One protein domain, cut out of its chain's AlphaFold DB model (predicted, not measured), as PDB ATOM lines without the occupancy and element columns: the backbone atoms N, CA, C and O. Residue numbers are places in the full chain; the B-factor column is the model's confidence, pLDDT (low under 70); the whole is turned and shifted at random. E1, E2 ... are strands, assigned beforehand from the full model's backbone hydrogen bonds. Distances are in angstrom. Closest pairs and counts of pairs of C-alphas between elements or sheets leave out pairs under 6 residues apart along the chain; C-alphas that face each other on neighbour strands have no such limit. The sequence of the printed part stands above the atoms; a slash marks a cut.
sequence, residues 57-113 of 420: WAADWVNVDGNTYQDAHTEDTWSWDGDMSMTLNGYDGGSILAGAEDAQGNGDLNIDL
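AT A GLANCE: This is residues 57 to 113 of the 420 residues of an uncharacterized protein of Gordonibacter massiliensis (UniProt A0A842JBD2). Two small sheets of three strands, E3, E4, E6 and E2, E1, E5, stand face to face as a loose little sandwich, with E3 over E2, E4 over E1 and E6 over E5. The chain passes from one sheet to the other through three links; residues 90 to 95 and residues 100 to 108 make the two ends of the long axis. The printed part has 57 residues with six named strands, E1 to E6 in order along the chain, and no named helix; one sheet, E3, E4, E6, is mixed, the other, E2, E1, E5, antiparallel. The class is all strand, though under half of the residues, 24 of 57, are in named elements. The whole is compact, with a radius of gyration of the C-alphas of 10.7 A, and elongated, spanning 33 by 19 by 17 A.

IN THESE COORDINATES: E4, residues 85 to 89, runs 13.4 A from C-alpha 85 at (224.037, 184.510, 270.845). E6, residues 109 to 113, runs 12.7 A and ends at C-alpha 113 at (227.172, 178.924, 262.435). E3 is residues 78 to 80, 7.2 A. E1, residues 61 to 64, runs 9.9 A from C-alpha 61 at (231.916, 189.428, 277.584). E2 is residues 67 to 69, 6.5 A, and E5 is residues 96 to 99, 10.4 A.

HOW THE PARTS SIT: In the first sheet E4 is the inner strand. E6 is parallel to it at 27 degrees, with N 86 and O 110 2.8 A apart, within hydrogen-bond range. E3 and E4 form an antiparallel hairpin at 169 degrees, with N 79 and O 87 at 2.9 A. In the second sheet E1 is the inner strand. E5 is antiparallel to it at 167 degrees, with N 63 and O 97 at 2.7 A. E1 and E2 form an antiparallel hairpin at 149 degrees, with N 64 and O 67 at 2.8 A. Between the sheets, the closest C-alphas of E5 and E6, those of Ala 98 and Leu 109, are 6.8 A apart. Those of E1 and E3, Val 62 and Trp 80, are 7.9 A apart. E1 and E4 are apart, and E2 and E3 only just, at 8.0 A.

THE WHOLE: The two C-alphas farthest apart, those of Gly 90 and Ala 103, are 33.1 A apart. The printed part has no cut. The links E1 to E2 and E3 to E4 are tight, the other three are short, and none is long. The mean pLDDT of the printed part is 83.7; residue 57, residues 72 to 76 and residues 102 to 105 are under 70.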
ATOM      1  N   TRP A  57     221.018 184.304 281.573       63.56
ATOM      2  CA  TRP A  57     221.687 185.592 281.493       63.56
ATOM      3  C   TRP A  57     222.706 185.500 280.352       63.56
ATOM      4  O   TRP A  57     223.173 184.415 280.032       63.56
ATOM      5  N   ALA A  58     222.991 186.606 279.672       74.88
ATOM      6  CA  ALA A  58     223.983 186.595 278.602       74.88
ATOM      7  C   ALA A  58     225.393 186.414 279.152       74.88
ATOM      8  O   ALA A  58     225.658 186.737 280.312       74.88
ATOM      9  N   ALA A  59     226.298 185.914 278.308       87.19
ATOM     10  CA  ALA A  59     227.711 186.195 278.485       87.19
ATOM     11  C   ALA A  59     227.879 187.716 278.651       87.19
ATOM     12  O   ALA A  59     227.333 188.489 277.871       87.19
ATOM     13  N   ASP A  60     228.609 188.158 279.674       87.69
ATOM     14  CA  ASP A  60     228.857 189.593 279.887       87.69
ATOM     15  C   ASP A  60     229.986 190.095 278.972       87.69
ATOM     16  O   ASP A  60     230.119 191.290 278.696       87.69
ATOM     17  N   TRP A  61     230.823 189.168 278.502       89.69
ATOM     18  CA  TRP A  61     231.916 189.428 277.584       89.69
ATOM     19  C   TRP A  61     232.201 188.205 276.714       89.69
ATOM     20  O   TRP A  61     232.035 187.056 277.133       89.69
ATOM     21  N   VAL A  62     232.726 188.468 275.519       91.88
ATOM     22  CA  VAL A  62     233.328 187.446 274.656       91.88
ATOM     23  C   VAL A  62     234.724 187.905 274.264       91.88
ATOM     24  O   VAL A  62     234.927 189.046 273.854       91.88
ATOM     25  N   ASN A  63     235.714 187.032 274.408       92.75
ATOM     26  CA  ASN A  63     237.056 187.230 273.895       92.75
ATOM     27  C   ASN A  63     237.219 186.448 272.593       92.75
ATOM     28  O   ASN A  63     237.102 185.229 272.606       92.75
ATOM     29  N   VAL A  64     237.501 187.149 271.499       92.38
ATOM     30  CA  VAL A  64     237.789 186.560 270.187       92.38
ATOM     31  C   VAL A  64     239.176 187.027 269.768       92.38
ATOM     32  O   VAL A  64     239.433 188.232 269.683       92.38
ATOM     33  N   ASP A  65     240.093 186.093 269.540       91.25
ATOM     34  CA  ASP A  65     241.475 186.361 269.102       91.25
ATOM     35  C   ASP A  65     242.262 187.266 270.061       91.25
ATOM     36  O   ASP A  65     243.084 188.090 269.655       91.25
ATOM     37  N   GLY A  66     241.997 187.148 271.361       89.69
ATOM     38  CA  GLY A  66     242.610 187.991 272.385       89.69
ATOM     39  C   GLY A  66     241.927 189.349 272.570       89.69
ATOM     40  O   GLY A  66     242.266 190.061 273.519       89.69
ATOM     41  N   ASN A  67     240.945 189.707 271.739       90.12
ATOM     42  CA  ASN A  67     240.170 190.937 271.882       90.12
ATOM     43  C   ASN A  67     238.903 190.668 272.688       90.12
ATOM     44  O   ASN A  67     238.125 189.798 272.330       90.12
ATOM     45  N   THR A  68     238.688 191.427 273.764       90.62
ATOM     46  CA  THR A  68     237.476 191.316 274.594       90.62
ATOM     47  C   THR A  68     236.426 192.312 274.122       90.62
ATOM     48  O   THR A  68     236.718 193.501 273.988       90.62
ATOM     49  N   TYR A  69     235.213 191.826 273.902       86.62
ATOM     50  CA  TYR A  69     234.046 192.587 273.487       86.62
ATOM     51  C   TYR A  69     233.023 192.566 274.625       86.62
ATOM     52  O   TYR A  69     232.883 191.543 275.290       86.62
ATOM     53  N   GLN A  70     232.343 193.694 274.849       84.75
ATOM     54  CA  GLN A  70     231.222 193.847 275.803       84.75
ATOM     55  C   GLN A  70     229.930 194.332 275.109       84.75
ATOM     56  O   GLN A  70     228.848 194.183 275.648       84.75
ATOM     57  N   ASP A  71     230.059 194.904 273.909       72.81
ATOM     58  CA  ASP A  71     228.993 195.302 272.984       72.81
ATOM     59  C   ASP A  71     229.649 195.264 271.590       72.81
ATOM     60  O   ASP A  71     230.468 196.142 271.289       72.81
ATOM     61  N   ALA A  72     229.399 194.250 270.752       54.47
ATOM     62  CA  ALA A  72     230.029 194.177 269.428       54.47
ATOM     63  C   ALA A  72     229.033 194.444 268.286       54.47
ATOM     64  O   ALA A  72     228.124 193.679 267.987       54.47
ATOM     65  N   HIS A  73     229.290 195.516 267.540       61.53
ATOM     66  CA  HIS A  73     228.833 195.654 266.161       61.53
ATOM     67  C   HIS A  73     229.968 196.237 265.322       61.53
ATOM     68  O   HIS A  73     230.328 197.393 265.532       61.53
ATOM     69  N   THR A  74     230.508 195.421 264.404       51.31
ATOM     70  CA  THR A  74     230.700 195.654 262.951       51.31
ATOM     71  C   THR A  74     231.818 194.753 262.399       51.31
ATOM     72  O   THR A  74     232.977 195.032 262.686       51.31
ATOM     73  N   GLU A  75     231.460 193.725 261.611       63.16
ATOM     74  CA  GLU A  75     232.049 193.234 260.335       63.16
ATOM     75  C   GLU A  75     231.535 191.807 260.011       63.16
ATOM     76  O   GLU A  75     231.174 191.052 260.907       63.16
ATOM     77  N   ASP A  76     231.440 191.461 258.719       62.12
ATOM     78  CA  ASP A  76     230.603 190.369 258.166       62.12
ATOM     79  C   ASP A  76     231.099 188.924 258.419       62.12
ATOM     80  O   ASP A  76     230.495 187.972 257.914       62.12
ATOM     81  N   THR A  77     232.194 188.740 259.163       77.50
ATOM     82  CA  THR A  77     232.817 187.419 259.392       77.50
ATOM     83  C   THR A  77     232.422 186.795 260.734       77.50
ATOM     84  O   THR A  77     232.339 185.576 260.858       77.50
ATOM     85  N   TRP A  78     232.152 187.612 261.751       86.75
ATOM     86  CA  TRP A  78     231.579 187.182 263.026       86.75
ATOM     87  C   TRP A  78     230.985 188.396 263.755       86.75
ATOM     88  O   TRP A  78     231.473 189.517 263.605       86.75
ATOM     89  N   SER A  79     229.926 188.202 264.543       85.62
ATOM     90  CA  SER A  79     229.283 189.293 265.290       85.62
ATOM     91  C   SER A  79     228.680 188.822 266.608       85.62
ATOM     92  O   SER A  79     228.076 187.751 266.655       85.62
ATOM     93  N   TRP A  80     228.792 189.652 267.648       88.00
ATOM     94  CA  TRP A  80     228.200 189.416 268.964       88.00
ATOM     95  C   TRP A  80     227.603 190.708 269.523       88.00
ATOM     96  O   TRP A  80     228.328 191.616 269.911       88.00
ATOM     97  N   ASP A  81     226.286 190.812 269.569       84.12
ATOM     98  CA  ASP A  81     225.583 192.046 269.938       84.12
ATOM     99  C   ASP A  81     225.442 192.262 271.457       84.12
ATOM    100  O   ASP A  81     224.699 193.149 271.879       84.12
ATOM    101  N   GLY A  82     226.157 191.479 272.270       81.56
ATOM    102  CA  GLY A  82     226.022 191.468 273.728       81.56
ATOM    103  C   GLY A  82     224.906 190.545 274.239       81.56
ATOM    104  O   GLY A  82     224.709 190.447 275.449       81.56
ATOM    105  N   ASP A  83     224.158 189.876 273.353       85.50
ATOM    106  CA  ASP A  83     223.143 188.891 273.738       85.50
ATOM    107  C   ASP A  83     223.768 187.510 274.004       85.50
ATOM    108  O   ASP A  83     224.957 187.268 273.819       85.50
ATOM    109  N   MET A  84     222.960 186.531 274.395       86.31
ATOM    110  CA  MET A  84     223.397 185.146 274.595       86.31
ATOM    111  C   MET A  84     223.718 184.419 273.285       86.31
ATOM    112  O   MET A  84     223.742 183.194 273.274       86.31
ATOM    113  N   SER A  85     223.842 185.120 272.159       88.94
ATOM    114  CA  SER A  85     224.037 184.510 270.845       88.94
ATOM    115  C   SER A  85     225.075 185.280 270.042       88.94
ATOM    116  O   SER A  85     225.015 186.501 269.944       88.94
ATOM    117  N   MET A  86     226.010 184.565 269.428       90.56
ATOM    118  CA  MET A  86     226.916 185.106 268.420       90.56
ATOM    119  C   MET A  86     226.712 184.381 267.096       90.56
ATOM    120  O   MET A  86     226.355 183.205 267.079       90.56
ATOM    121  N   THR A  87     227.002 185.061 265.992       91.88
ATOM    122  CA  THR A  87     227.019 184.442 264.663       91.88
ATOM    123  C   THR A  87     228.448 184.370 264.154       91.88
ATOM    124  O   THR A  87     229.152 185.383 264.162       91.88
ATOM    125  N   LEU A  88     228.865 183.194 263.687       93.44
ATOM    126  CA  LEU A  88     230.116 182.997 262.953       93.44
ATOM    127  C   LEU A  88     229.803 182.761 261.473       93.44
ATOM    128  O   LEU A  88     228.888 182.010 261.132       93.44
ATOM    129  N   ASN A  89     230.544 183.428 260.593       92.69
ATOM    130  CA  ASN A  89     230.374 183.340 259.148       92.69
ATOM    131  C   ASN A  89     231.719 183.379 258.423       92.69
ATOM    132  O   ASN A  89     232.209 184.445 258.044       92.69
ATOM    133  N   GLY A  90     232.325 182.216 258.201       93.25
ATOM    134  CA  GLY A  90     233.665 182.174 257.622       93.25
ATOM    135  C   GLY A  90     234.737 182.655 258.598       93.25
ATOM    136  O   GLY A  90     235.748 183.204 258.159       93.25
ATOM    137  N   TYR A  91     234.492 182.524 259.907       94.25
ATOM    138  CA  TYR A  91     235.479 182.849 260.929       94.25
ATOM    139  C   TYR A  91     236.733 182.002 260.723       94.25
ATOM    140  O   TYR A  91     236.641 180.805 260.487       94.25
ATOM    141  N   ASP A  92     237.897 182.634 260.778       95.00
ATOM    142  CA  ASP A  92     239.207 181.996 260.666       95.00
ATOM    143  C   ASP A  92     240.141 182.770 261.595       95.00
ATOM    144  O   ASP A  92     240.729 183.789 261.217       95.00
ATOM    145  N   GLY A  93     240.137 182.367 262.864       93.81
ATOM    146  CA  GLY A  93     240.762 183.101 263.957       93.81
ATOM    147  C   GLY A  93     241.231 182.184 265.080       93.81
ATOM    148  O   GLY A  93     241.162 180.968 264.982       93.81
ATOM    149  N   GLY A  94     241.764 182.781 266.137       94.38
ATOM    150  CA  GLY A  94     242.178 182.123 267.372       94.38
ATOM    151  C   GLY A  94     241.027 181.785 268.329       94.38
ATOM    152  O   GLY A  94     239.919 181.470 267.922       94.38
ATOM    153  N   SER A  95     241.310 181.778 269.636       96.12
ATOM    154  CA  SER A  95     240.355 181.318 270.657       96.12
ATOM    155  C   SER A  95     239.091 182.181 270.766       96.12
ATOM    156  O   SER A  95     239.160 183.407 270.665       96.12
ATOM    157  N   ILE A  96     237.985 181.525 271.127       96.00
ATOM    158  CA  ILE A  96     236.714 182.136 271.531       96.00
ATOM    159  C   ILE A  96     236.471 181.795 273.002       96.00
ATOM    160  O   ILE A  96     236.313 180.629 273.359       96.00
ATOM    161  N   LEU A  97     236.438 182.799 273.871       95.19
ATOM    162  CA  LEU A  97     236.186 182.623 275.302       95.19
ATOM    163  C   LEU A  97     234.958 183.440 275.702       95.19
ATOM    164  O   LEU A  97     234.843 184.585 275.280       95.19
ATOM    165  N   ALA A  98     234.072 182.894 276.523       93.25
ATOM    166  CA  ALA A  98     232.886 183.593 277.011       93.25
ATOM    167  C   ALA A  98     232.714 183.364 278.510       93.25
ATOM    168  O   ALA A  98     232.891 182.241 278.987       93.25
ATOM    169  N   GLY A  99     232.361 184.418 279.243       89.94
ATOM    170  CA  GLY A  99     232.217 184.337 280.690       89.94
ATOM    171  C   GLY A  99     231.326 185.413 281.291       89.94
ATOM    172  O   GLY A  99     230.801 186.287 280.597       89.94
ATOM    173  N   ALA A 100     231.165 185.330 282.608       81.62
ATOM    174  CA  ALA A 100     230.441 186.317 283.405       81.62
ATOM    175  C   ALA A 100     231.436 187.143 284.232       81.62
ATOM    176  O   ALA A 100     232.331 186.584 284.869       81.62
ATOM    177  N   GLU A 101     231.310 188.475 284.235       74.56
ATOM    178  CA  GLU A 101     232.205 189.323 285.049       74.56
ATOM    179  C   GLU A 101     231.919 189.148 286.550       74.56
ATOM    180  O   GLU A 101     232.826 189.200 287.389       74.56
ATOM    181  N   ASP A 102     230.660 188.861 286.880       68.25
ATOM    182  CA  ASP A 102     230.167 188.734 288.240       68.25
ATOM    183  C   ASP A 102     229.675 187.310 288.516       68.25
ATOM    184  O   ASP A 102     229.065 186.663 287.670       68.25
ATOM    185  N   ALA A 103     229.771 186.857 289.771       57.66
ATOM    186  CA  ALA A 103     229.179 185.589 290.230       57.66
ATOM    187  C   ALA A 103     227.627 185.549 290.172       57.66
ATOM    188  O   ALA A 103     227.003 184.739 290.858       57.66
ATOM    189  N   GLN A 104     226.999 186.511 289.488       51.44
ATOM    190  CA  GLN A 104     225.562 186.623 289.255       51.44
ATOM    191  C   GLN A 104     225.169 186.314 287.800       51.44
ATOM    192  O   GLN A 104     223.997 186.015 287.583       51.44
ATOM    193  N   GLY A 105     226.103 186.373 286.842       58.62
ATOM    194  CA  GLY A 105     225.907 185.851 285.489       58.62
ATOM    195  C   GLY A 105     226.196 184.348 285.436       58.62
ATOM    196  O   GLY A 105     226.810 183.793 286.351       58.62
ATOM    197  N   ASN A 106     225.716 183.675 284.393       73.12
ATOM    198  CA  ASN A 106     225.977 182.251 284.161       73.12
ATOM    199  C   ASN A 106     227.062 182.012 283.097       73.12
ATOM    200  O   ASN A 106     227.658 180.944 283.118       73.12
ATOM    201  N   GLY A 107     227.372 183.007 282.252       85.94
ATOM    202  CA  GLY A 107     228.385 182.898 281.201       85.94
ATOM    203  C   GLY A 107     227.905 182.124 279.971       85.94
ATOM    204  O   GLY A 107     228.737 181.546 279.274       85.94
ATOM    205  N   ASP A 108     226.590 182.064 279.733       90.62
ATOM    206  CA  ASP A 108     226.008 181.310 278.621       90.62
ATOM    207  C   ASP A 108     226.290 181.975 277.267       90.62
ATOM    208  O   ASP A 108     226.185 183.195 277.116       90.62
ATOM    209  N   LEU A 109     226.566 181.162 276.245       93.75
ATOM    210  CA  LEU A 109     226.734 181.642 274.875       93.75
ATOM    211  C   LEU A 109     226.278 180.602 273.849       93.75
ATOM    212  O   LEU A 109     226.809 179.497 273.761       93.75
ATOM    213  N   ASN A 110     225.337 180.997 273.002       94.38
ATOM    214  CA  ASN A 110     224.945 180.260 271.814       94.38
ATOM    215  C   ASN A 110     225.767 180.738 270.614       94.38
ATOM    216  O   ASN A 110     225.988 181.933 270.430       94.38
ATOM    217  N   ILE A 111     226.204 179.806 269.780       95.88
ATOM    218  CA  ILE A 111     226.972 180.077 268.571       95.88
ATOM    219  C   ILE A 111     226.147 179.583 267.391       95.88
ATOM    220  O   ILE A 111     225.922 178.381 267.246       95.88
ATOM    221  N   ASP A 112     225.703 180.516 266.557       95.88
ATOM    222  CA  ASP A 112     225.030 180.227 265.301       95.88
ATOM    223  C   ASP A 112     226.037 180.257 264.150       95.88
ATOM    224  O   ASP A 112     226.715 181.260 263.907       95.88
ATOM    225  N   LEU A 113     226.178 179.128 263.470       96.62
ATOM    226  CA  LEU A 113     227.172 178.924 262.435       96.62
ATOM    227  C   LEU A 113     226.556 179.134 261.056       96.62
ATOM    228  O   LEU A 113     225.533 178.553 260.692       96.62
TER     229      LEU A 113